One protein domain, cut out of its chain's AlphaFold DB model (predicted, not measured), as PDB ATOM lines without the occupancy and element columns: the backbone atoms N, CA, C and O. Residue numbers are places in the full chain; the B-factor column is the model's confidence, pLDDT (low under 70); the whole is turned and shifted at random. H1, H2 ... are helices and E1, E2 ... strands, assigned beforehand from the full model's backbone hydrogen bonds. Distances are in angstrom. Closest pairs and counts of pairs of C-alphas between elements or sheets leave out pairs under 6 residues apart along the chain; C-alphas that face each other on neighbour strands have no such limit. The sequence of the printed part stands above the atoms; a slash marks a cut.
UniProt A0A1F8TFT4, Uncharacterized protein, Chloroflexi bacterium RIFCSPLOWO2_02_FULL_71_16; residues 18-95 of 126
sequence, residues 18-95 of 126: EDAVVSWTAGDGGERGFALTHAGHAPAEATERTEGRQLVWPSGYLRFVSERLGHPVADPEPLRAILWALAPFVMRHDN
ATOM      1  N   GLU A  18      28.887  46.723  24.507       88.81
ATOM      2  CA  GLU A  18      28.200  45.589  25.120       88.81
ATOM      3  C   GLU A  18      26.704  45.849  25.330       88.81
ATOM      4  O   GLU A  18      25.906  44.920  25.192       88.81
ATOM      5  N   ASP A  19      26.332  47.103  25.598       90.44
ATOM      6  CA  ASP A  19      24.955  47.528  25.884       90.44
ATOM      7  C   ASP A  19      24.258  48.165  24.668       90.44
ATOM      8  O   ASP A  19      23.054  48.456  24.692       90.44
ATOM      9  N   ALA A  20      25.018  48.369  23.592       95.12
ATOM     10  CA  ALA A  20      24.566  48.944  22.342       95.12
ATOM     11  C   ALA A  20      23.586  48.029  21.599       95.12
ATOM     12  O   ALA A  20      23.837  46.839  21.393       95.12
ATOM     13  N   VAL A  21      22.508  48.609  21.082       97.81
ATOM     14  CA  VAL A  21      21.566  47.952  20.176       97.81
ATOM     15  C   VAL A  21      21.348  48.835  18.958       97.81
ATOM     16  O   VAL A  21      20.935  49.986  19.085       97.81
ATOM     17  N   VAL A  22      21.584  48.269  17.777       98.06
ATOM     18  CA  VAL A  22      21.128  48.833  16.506       98.06
ATOM     19  C   VAL A  22      19.781  48.204  16.173       98.06
ATOM     20  O   VAL A  22      19.680  46.984  16.056       98.06
ATOM     21  N   SER A  23      18.744  49.020  16.031       98.25
ATOM     22  CA  SER A  23      17.372  48.580  15.748       98.25
ATOM     23  C   SER A  23      16.809  49.277  14.518       98.25
ATOM     24  O   SER A  23      17.159  50.428  14.267       98.25
ATOM     25  N   TRP A  24      15.942  48.601  13.767       97.62
ATOM     26  CA  TRP A  24      15.286  49.155  12.580       97.62
ATOM     27  C   TRP A  24      13.931  48.487  12.332       97.62
ATOM     28  O   TRP A  24      13.574  47.484  12.949       97.62
ATOM     29  N   THR A  25      13.149  49.061  11.424       96.81
ATOM     30  CA  THR A  25      11.934  48.433  10.898       96.81
ATOM     31  C   THR A  25      12.231  47.844   9.526       96.81
ATOM     32  O   THR A  25      12.608  48.581   8.614       96.81
ATOM     33  N   ALA A  26      12.021  46.541   9.368       94.12
ATOM     34  CA  ALA A  26      12.007  45.853   8.080       94.12
ATOM     35  C   ALA A  26      10.561  45.601   7.615       94.12
ATOM     36  O   ALA A  26       9.699  45.236   8.418       94.12
ATOM     37  N   GLY A  27      10.291  45.786   6.321       89.00
ATOM     38  CA  GLY A  27       9.002  45.464   5.705       89.00
ATOM     39  C   GLY A  27       9.064  45.433   4.176       89.00
ATOM     40  O   GLY A  27      10.129  45.602   3.586       89.00
ATOM     41  N   ASP A  28       7.908  45.264   3.529       82.31
ATOM     42  CA  ASP A  28       7.795  45.077   2.067       82.31
ATOM     43  C   ASP A  28       8.371  46.244   1.240       82.31
ATOM     44  O   ASP A  28       8.760  46.069   0.088       82.31
ATOM     45  N   GLY A  29       8.439  47.443   1.829       82.88
ATOM     46  CA  GLY A  29       9.010  48.647   1.214       82.88
ATOM     47  C   GLY A  29      10.509  48.853   1.461       82.88
ATOM     48  O   GLY A  29      11.034  49.885   1.050       82.88
ATOM     49  N   GLY A  30      11.182  47.916   2.135       91.62
ATOM     50  CA  GLY A  30      12.583  48.026   2.537       91.62
ATOM     51  C   GLY A  30      12.780  48.273   4.035       91.62
ATOM     52  O   GLY A  30      11.885  48.048   4.853       91.62
ATOM     53  N   GLU A  31      13.978  48.725   4.391       95.56
ATOM     54  CA  GLU A  31      14.383  49.003   5.768       95.56
ATOM     55  C   GLU A  31      14.340  50.504   6.073       95.56
ATOM     56  O   GLU A  31      14.621  51.351   5.220       95.56
ATOM     57  N   ARG A  32      13.980  50.858   7.309       95.50
ATOM     58  CA  ARG A  32      13.879  52.256   7.757       95.50
ATOM     59  C   ARG A  32      14.037  52.392   9.266       95.50
ATOM     60  O   ARG A  32      13.951  51.403   9.992       95.50
ATOM     61  N   GLY A  33      14.178  53.631   9.734       95.62
ATOM     62  CA  GLY A  33      14.148  53.945  11.166       95.62
ATOM     63  C   GLY A  33      15.301  53.315  11.945       95.62
ATOM     64  O   GLY A  33      15.086  52.807  13.041       95.62
ATOM     65  N   PHE A  34      16.500  53.298  11.357       97.69
ATOM     66  CA  PHE A  34      17.702  52.841  12.048       97.69
ATOM     67  C   PHE A  34      18.004  53.736  13.251       97.69
ATOM     68  O   PHE A  34      18.015  54.957  13.114       97.69
ATOM     69  N   ALA A  35      18.279  53.116  14.396       98.00
ATOM     70  CA  ALA A  35      18.656  53.800  15.627       98.00
ATOM     71  C   ALA A  35      19.706  52.995  16.400       98.00
ATOM     72  O   ALA A  35      19.615  51.767  16.463       98.00
ATOM     73  N   LEU A  36      20.663  53.691  17.018       97.81
ATOM     74  CA  LEU A  36      21.629  53.164  17.977       97.81
ATOM     75  C   LEU A  36      21.218  53.583  19.391       97.81
ATOM     76  O   LEU A  36      21.179  54.763  19.741       97.81
ATOM     77  N   THR A  37      20.881  52.612  20.231       98.19
ATOM     78  CA  THR A  37      20.316  52.879  21.558       98.19
ATOM     79  C   THR A  37      20.791  51.886  22.607       98.19
ATOM     80  O   THR A  37      21.280  50.808  22.285       98.19
ATOM     81  N   HIS A  38      20.599  52.228  23.882       96.88
ATOM     82  CA  HIS A  38      20.555  51.227  24.947       96.88
ATOM     83  C   HIS A  38      19.400  50.244  24.702       96.88
ATOM     84  O   HIS A  38      18.354  50.637  24.181       96.88
ATOM     85  N   ALA A  39      19.513  49.005  25.186       92.50
ATOM     86  CA  ALA A  39      18.464  47.992  25.022       92.50
ATOM     87  C   ALA A  39      17.062  48.446  25.491       92.50
ATOM     88  O   ALA A  39      16.068  48.167  24.826       92.50
ATOM     89  N   GLY A  40      16.970  49.181  26.608       94.75
ATOM     90  CA  GLY A  40      15.702  49.727  27.121       94.75
ATOM     91  C   GLY A  40      15.201  50.981  26.392       94.75
ATOM     92  O   GLY A  40      14.089  51.444  26.644       94.75
ATOM     93  N   HIS A  41      16.017  51.552  25.509       97.56
ATOM     94  CA  HIS A  41      15.724  52.772  24.763       97.56
ATOM     95  C   HIS A  41      15.314  52.516  23.314       97.56
ATOM     96  O   HIS A  41      14.836  53.461  22.684       97.56
ATOM     97  N   ALA A  42      15.437  51.277  22.832       95.31
ATOM     98  CA  ALA A  42      15.036  50.885  21.488       95.31
ATOM     99  C   ALA A  42      13.598  51.351  21.162       95.31
ATOM    100  O   ALA A  42      12.709  51.234  22.019       95.31
ATOM    101  N   PRO A  43      13.351  51.893  19.953       95.25
ATOM    102  CA  PRO A  43      12.011  52.261  19.504       95.25
ATOM    103  C   PRO A  43      11.057  51.060  19.547       95.25
ATOM    104  O   PRO A  43      11.436  49.945  19.188       95.25
ATOM    105  N   ALA A  44       9.816  51.278  19.984       94.75
ATOM    106  CA  ALA A  44       8.833  50.203  20.163       94.75
ATOM    107  C   ALA A  44       8.339  49.622  18.826       94.75
ATOM    108  O   ALA A  44       7.865  48.492  18.765       94.75
ATOM    109  N   GLU A  45       8.441  50.414  17.765       94.06
ATOM    110  CA  GLU A  45       8.080  50.090  16.392       94.06
ATOM    111  C   GLU A  45       9.157  49.295  15.640       94.06
ATOM    112  O   GLU A  45       8.880  48.798  14.548       94.06
ATOM    113  N   ALA A  46      10.369  49.173  16.193       96.56
ATOM    114  CA  ALA A  46      11.433  48.406  15.563       96.56
ATOM    115  C   ALA A  46      11.060  46.919  15.509       96.56
ATOM    116  O   ALA A  46      10.746  46.299  16.526       96.56
ATOM    117  N   THR A  47      11.111  46.341  14.310       97.12
ATOM    118  CA  THR A  47      10.830  44.916  14.090       97.12
ATOM    119  C   THR A  47      12.094  44.070  14.135       97.12
ATOM    120  O   THR A  47      12.027  42.891  14.467       97.12
ATOM    121  N   GLU A  48      13.245  44.687  13.872       97.38
ATOM    122  CA  GLU A  48      14.544  44.037  13.812       97.38
ATOM    123  C   GLU A  48      15.553  44.718  14.739       97.38
ATOM    124  O   GLU A  48      15.477  45.920  15.029       97.38
ATOM    125  N   ARG A  49      16.522  43.933  15.216       97.44
ATOM    126  CA  ARG A  49      17.593  44.411  16.094       97.44
ATOM    127  C   ARG A  49      18.851  43.566  15.994       97.44
ATOM    128  O   ARG A  49      18.810  42.368  15.723       97.44
ATOM    129  N   THR A  50      19.981  44.183  16.295       97.38
ATOM    130  CA  THR A  50      21.271  43.520  16.461       97.38
ATOM    131  C   THR A  50      22.074  44.226  17.548       97.38
ATOM    132  O   THR A  50      22.035  45.446  17.686       97.38
ATOM    133  N   GLU A  51      22.792  43.442  18.343       95.94
ATOM    134  CA  GLU A  51      23.628  43.944  19.433       95.94
ATOM    135  C   GLU A  51      24.934  44.533  18.877       95.94
ATOM    136  O   GLU A  51      25.561  43.942  17.993       95.94
ATOM    137  N   GLY A  52      25.399  45.658  19.422       92.69
ATOM    138  CA  GLY A  52      26.636  46.308  18.982       92.69
ATOM    139  C   GLY A  52      27.856  45.411  19.153       92.69
ATOM    140  O   GLY A  52      28.686  45.356  18.248       92.69
ATOM    141  N   ARG A  53      27.901  44.581  20.207       91.19
ATOM    142  CA  ARG A  53      28.938  43.546  20.376       91.19
ATOM    143  C   ARG A  53      29.064  42.591  19.191       91.19
ATOM    144  O   ARG A  53      30.112  41.985  19.044       91.19
ATOM    145  N   GLN A  54      28.024  42.413  18.372       91.81
ATOM    146  CA  GLN A  54      28.084  41.603  17.150       91.81
ATOM    147  C   GLN A  54      28.600  42.420  15.959       91.81
ATOM    148  O   GLN A  54      29.269  41.874  15.087       91.81
ATOM    149  N   LEU A  55      28.308  43.721  15.932       93.25
ATOM    150  CA  LEU A  55      28.663  44.635  14.846       93.25
ATOM    151  C   LEU A  55      30.076  45.194  14.942       93.25
ATOM    152  O   LEU A  55      30.572  45.705  13.948       93.25
ATOM    153  N   VAL A  56      30.733  45.100  16.094       90.00
ATOM    154  CA  VAL A  56      32.150  45.475  16.214       90.00
ATOM    155  C   VAL A  56      33.102  44.378  15.732       90.00
ATOM    156  O   VAL A  56      34.298  44.616  15.618       90.00
ATOM    157  N   TRP A  57      32.594  43.186  15.410       87.19
ATOM    158  CA  TRP A  57      33.387  42.143  14.759       87.19
ATOM    159  C   TRP A  57      33.414  42.349  13.248       87.19
ATOM    160  O   TRP A  57      32.345  42.549  12.665       87.19
ATOM    161  N   PRO A  58      34.565  42.175  12.569       87.94
ATOM    162  CA  PRO A  58      34.646  42.332  11.117       87.94
ATOM    163  C   PRO A  58      33.608  41.503  10.349       87.94
ATOM    164  O   PRO A  58      32.964  42.000   9.429       87.94
ATOM    165  N   SER A  59      33.387  40.248  10.748       89.69
ATOM    166  CA  SER A  59      32.413  39.362  10.102       89.69
ATOM    167  C   SER A  59      30.965  39.798  10.333       89.69
ATOM    168  O   SER A  59      30.167  39.787   9.395       89.69
ATOM    169  N   GLY A  60      30.616  40.200  11.558       91.88
ATOM    170  CA  GLY A  60      29.278  40.679  11.895       91.88
ATOM    171  C   GLY A  60      28.961  42.015  11.228       91.88
ATOM    172  O   GLY A  60      27.894  42.157  10.633       91.88
ATOM    173  N   TYR A  61      29.926  42.935  11.224       93.31
ATOM    174  CA  TYR A  61      29.846  44.208  10.518       93.31
ATOM    175  C   TYR A  61      29.637  44.018   9.013       93.31
ATOM    176  O   TYR A  61      28.686  44.545   8.439       93.31
ATOM    177  N   LEU A  62      30.500  43.228   8.360       92.06
ATOM    178  CA  LEU A  62      30.420  43.006   6.916       92.06
ATOM    179  C   LEU A  62      29.134  42.291   6.520       92.06
ATOM    180  O   LEU A  62      28.558  42.635   5.490       92.06
ATOM    181  N   ARG A  63      28.664  41.333   7.325       93.81
ATOM    182  CA  ARG A  63      27.369  40.681   7.114       93.81
ATOM    183  C   ARG A  63      26.234  41.700   7.185       93.81
ATOM    184  O   ARG A  63      25.464  41.788   6.237       93.81
ATOM    185  N   PHE A  64      26.193  42.510   8.242       95.19
ATOM    186  CA  PHE A  64      25.181  43.549   8.423       95.19
ATOM    187  C   PHE A  64      25.164  44.545   7.254       95.19
ATOM    188  O   PHE A  64      24.105  44.845   6.707       95.19
ATOM    189  N   VAL A  65      26.327  45.022   6.805       93.19
ATOM    190  CA  VAL A  65      26.417  45.925   5.646       93.19
ATOM    191  C   VAL A  65      25.994  45.217   4.356       93.19
ATOM    192  O   VAL A  65      25.242  45.778   3.564       93.19
ATOM    193  N   SER A  66      26.440  43.978   4.144       92.12
ATOM    194  CA  SER A  66      26.182  43.223   2.909       92.12
ATOM    195  C   SER A  66      24.710  42.855   2.743       92.12
ATOM    196  O   SER A  66      24.186  42.960   1.636       92.12
ATOM    197  N   GLU A  67      24.026  42.502   3.836       92.50
ATOM    198  CA  GLU A  67      22.572  42.289   3.870       92.50
ATOM    199  C   GLU A  67      21.803  43.530   3.386       92.50
ATOM    200  O   GLU A  67      20.704  43.395   2.876       92.50
ATOM    201  N   ARG A  68      22.387  44.733   3.457       92.50
ATOM    202  CA  ARG A  68      21.738  45.995   3.060       92.50
ATOM    203  C   ARG A  68      22.070  46.468   1.651       92.50
ATOM    204  O   ARG A  68      21.356  47.310   1.118       92.50
ATOM    205  N   LEU A  69      23.099  45.914   1.005       84.69
ATOM    206  CA  LEU A  69      23.499  46.320  -0.353       84.69
ATOM    207  C   LEU A  69      22.451  45.969  -1.428       84.69
ATOM    208  O   LEU A  69      22.508  46.511  -2.530       84.69
ATOM    209  N   GLY A  70      21.499  45.084  -1.115       77.69
ATOM    210  CA  GLY A  70      20.402  44.680  -2.002       77.69
ATOM    211  C   GLY A  70      19.009  45.158  -1.582       77.69
ATOM    212  O   GLY A  70      18.042  44.825  -2.263       77.69
ATOM    213  N   HIS A  71      18.884  45.907  -0.482       82.56
ATOM    214  CA  HIS A  71      17.592  46.301   0.084       82.56
ATOM    215  C   HIS A  71      17.366  47.815  -0.046       82.56
ATOM    216  O   HIS A  71      18.287  48.592   0.211       82.56
ATOM    217  N   PRO A  72      16.153  48.273  -0.417       90.62
ATOM    218  CA  PRO A  72      15.812  49.686  -0.320       90.62
ATOM    219  C   PRO A  72      15.928  50.144   1.136       90.62
ATOM    220  O   PRO A  72      15.340  49.530   2.024       90.62
ATOM    221  N   VAL A  73      16.670  51.223   1.378       93.00
ATOM    222  CA  VAL A  73      16.736  51.882   2.686       93.00
ATOM    223  C   VAL A  73      16.097  53.253   2.537       93.00
ATOM    224  O   VAL A  73      16.617  54.089   1.799       93.00
ATOM    225  N   ALA A  74      14.955  53.468   3.194       91.31
ATOM    226  CA  ALA A  74      14.172  54.696   3.027       91.31
ATOM    227  C   ALA A  74      14.945  55.934   3.511       91.31
ATOM    228  O   ALA A  74      14.983  56.946   2.817       91.31
ATOM    229  N   ASP A  75      15.624  55.800   4.654       88.25
ATOM    230  CA  ASP A  75      16.418  56.848   5.294       88.25
ATOM    231  C   ASP A  75      17.841  56.319   5.542       88.25
ATOM    232  O   ASP A  75      18.108  55.714   6.585       88.25
ATOM    233  N   PRO A  76      18.768  56.464   4.578       92.62
ATOM    234  CA  PRO A  76      20.099  55.865   4.688       92.62
ATOM    235  C   PRO A  76      21.035  56.626   5.635       92.62
ATOM    236  O   PRO A  76      22.051  56.072   6.050       92.62
ATOM    237  N   GLU A  77      20.733  57.881   5.976       94.88
ATOM    238  CA  GLU A  77      21.643  58.722   6.761       94.88
ATOM    239  C   GLU A  77      21.849  58.222   8.202       94.88
ATOM    240  O   GLU A  77      23.006  58.071   8.597       94.88
ATOM    241  N   PRO A  78      20.800  57.846   8.965       95.25
ATOM    242  CA  PRO A  78      20.987  57.218  10.274       95.25
ATOM    243  C   PRO A  78      21.824  55.935  10.197       95.25
ATOM    244  O   PRO A  78      22.740  55.742  10.991       95.25
ATOM    245  N   LEU A  79      21.589  55.090   9.185       95.81
ATOM    246  CA  LEU A  79      22.407  53.896   8.956       95.81
ATOM    247  C   LEU A  79      23.881  54.267   8.728       95.81
ATOM    248  O   LEU A  79      24.762  53.672   9.343       95.81
ATOM    249  N   ARG A  80      24.172  55.264   7.884       94.88
ATOM    250  CA  ARG A  80      25.550  55.717   7.628       94.88
ATOM    251  C   ARG A  80      26.231  56.247   8.886       94.88
ATOM    252  O   ARG A  80      27.383  55.892   9.121       94.88
ATOM    253  N   ALA A  81      25.529  57.049   9.686       94.50
ATOM    254  CA  ALA A  81      26.050  57.576  10.944       94.50
ATOM    255  C   ALA A  81      26.425  56.442  11.911       94.50
ATOM    256  O   ALA A  81      27.527  56.438  12.457       94.50
ATOM    257  N   ILE A  82      25.560  55.432  12.040       95.38
ATOM    258  CA  ILE A  82      25.811  54.246  12.870       95.38
ATOM    259  C   ILE A  82      27.033  53.471  12.366       95.38
ATOM    260  O   ILE A  82      27.908  53.112  13.152       95.38
ATOM    261  N   LEU A  83      27.136  53.236  11.055       94.12
ATOM    262  CA  LEU A  83      28.280  52.534  10.466       94.12
ATOM    263  C   LEU A  83      29.600  53.279  10.714       94.12
ATOM    264  O   LEU A  83      30.607  52.657  11.051       94.12
ATOM    265  N   TRP A  84      29.601  54.608  10.601       91.75
ATOM    266  CA  TRP A  84      30.774  55.431  10.909       91.75
ATOM    267  C   TRP A  84      31.129  55.438  12.394       91.75
ATOM    268  O   TRP A  84      32.313  55.384  12.716       91.75
ATOM    269  N   ALA A  85      30.135  55.445  13.283       92.00
ATOM    270  CA  ALA A  85      30.362  55.347  14.721       92.00
ATOM    271  C   ALA A  85      30.977  53.991  15.118       92.00
ATOM    272  O   ALA A  85      31.832  53.933  15.998       92.00
ATOM    273  N   LEU A  86      30.592  52.904  14.441       91.56
ATOM    274  CA  LEU A  86      31.094  51.551  14.711       91.56
ATOM    275  C   LEU A  86      32.459  51.255  14.068       91.56
ATOM    276  O   LEU A  86      33.221  50.449  14.602       91.56
ATOM    277  N   ALA A  87      32.798  51.892  12.944       89.44
ATOM    278  CA  ALA A  87      34.015  51.596  12.180       89.44
ATOM    279  C   ALA A  87      35.330  51.617  13.000       89.44
ATOM    280  O   ALA A  87      36.145  50.711  12.812       89.44
ATOM    281  N   PRO A  88      35.560  52.562  13.937       87.69
ATOM    282  CA  PRO A  88      36.751  52.559  14.788       87.69
ATOM    283  C   PRO A  88      36.891  51.292  15.637       87.69
ATOM    284  O   PRO A  88      38.006  50.830  15.859       87.69
ATOM    285  N   PHE A  89      35.780  50.713  16.092       86.44
ATOM    286  CA  PHE A  89      35.779  49.486  16.891       86.44
ATOM    287  C   PHE A  89      36.058  48.251  16.036       86.44
ATOM    288  O   PHE A  89      36.768  47.356  16.476       86.44
ATOM    289  N   VAL A  90      35.562  48.243  14.797       86.62
ATOM    290  CA  VAL A  90      35.789  47.161  13.825       86.62
ATOM    291  C   VAL A  90      37.236  47.131  13.331       86.62
ATOM    292  O   VAL A  90      37.779  46.064  13.066       86.62
ATOM    293  N   MET A  91      37.868  48.299  13.178       79.44
ATOM    294  CA  MET A  91      39.221  48.413  12.621       79.44
ATOM    295  C   MET A  91      40.345  48.349  13.670       79.44
ATOM    296  O   MET A  91      41.520  48.353  13.297       79.44
ATOM    297  N   ARG A  92      40.029  48.292  14.972       70.06
ATOM    298  CA  ARG A  92      41.031  48.160  16.043       70.06
ATOM    299  C   ARG A  92      41.424  46.694  16.245       70.06
ATOM    300  O   ARG A  92      40.662  45.910  16.791       70.06
ATOM    301  N   HIS A  93      42.663  46.372  15.880       53.97
ATOM    302  CA  HIS A  93      43.297  45.048  16.004       53.97
ATOM    303  C   HIS A  93      43.609  44.631  17.468       53.97
ATOM    304  O   HIS A  93      44.037  43.507  17.730       53.97
ATOM    305  N   ASP A  94      43.398  45.520  18.446       53.94
ATOM    306  CA  ASP A  94      43.785  45.310  19.852       53.94
ATOM    307  C   ASP A  94      42.615  44.847  20.739       53.94
ATOM    308  O   ASP A  94      42.634  45.043  21.956       53.94
ATOM    309  N   ASN A  95      41.571  44.236  20.167       51.56
ATOM    310  CA  ASN A  95      40.518  43.634  20.981       51.56
ATOM    311  C   ASN A  95      41.045  42.310  21.575       51.56
ATOM    312  O   ASN A  95      41.294  41.368  20.816       51.56
TER     313      ASN A  95
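This is residues 18 to 95 of the 126 residues of an uncharacterized protein of Chloroflexi bacterium RIFCSPLOWO2_02_FULL_71_16 (UniProt A0A1F8TFT4). What shape? H3 slants over one face of the antiparallel sheet E2 E1 E3, with H1 beside and H2 grazing it. Which parts? The printed part has 78 residues, with E1 to E3, then H1 to H3, mixed, compact, radius of gyration of the C-alphas 12.2 A, spans 40, 29, 17 A.

Which strands? E1 is residues 20 to 27, C-alpha 20 at (24.566, 48.944, 22.342); E2 30 to 38, E3 48 to 51. Which helices? H1 is 52 to 55, H2 58 to 68, H3 76 to 90, C-alpha 90 at (35.789, 47.161, 13.825).

Which strands pair? E1 and E2, a hairpin, have N 23 and O 35 2.9 A apart. Where is H3? It lies over E2, the closest C-alphas, Phe 34 and Leu 79, at 5.7 A. O i to N i+4 pairs within hydrogen-bond range are 6 of 7 in H2, 9 of 11 in H3.

Any cut? The printed part has none. Low confidence? Residues 93 to 95 are under pLDDT 70.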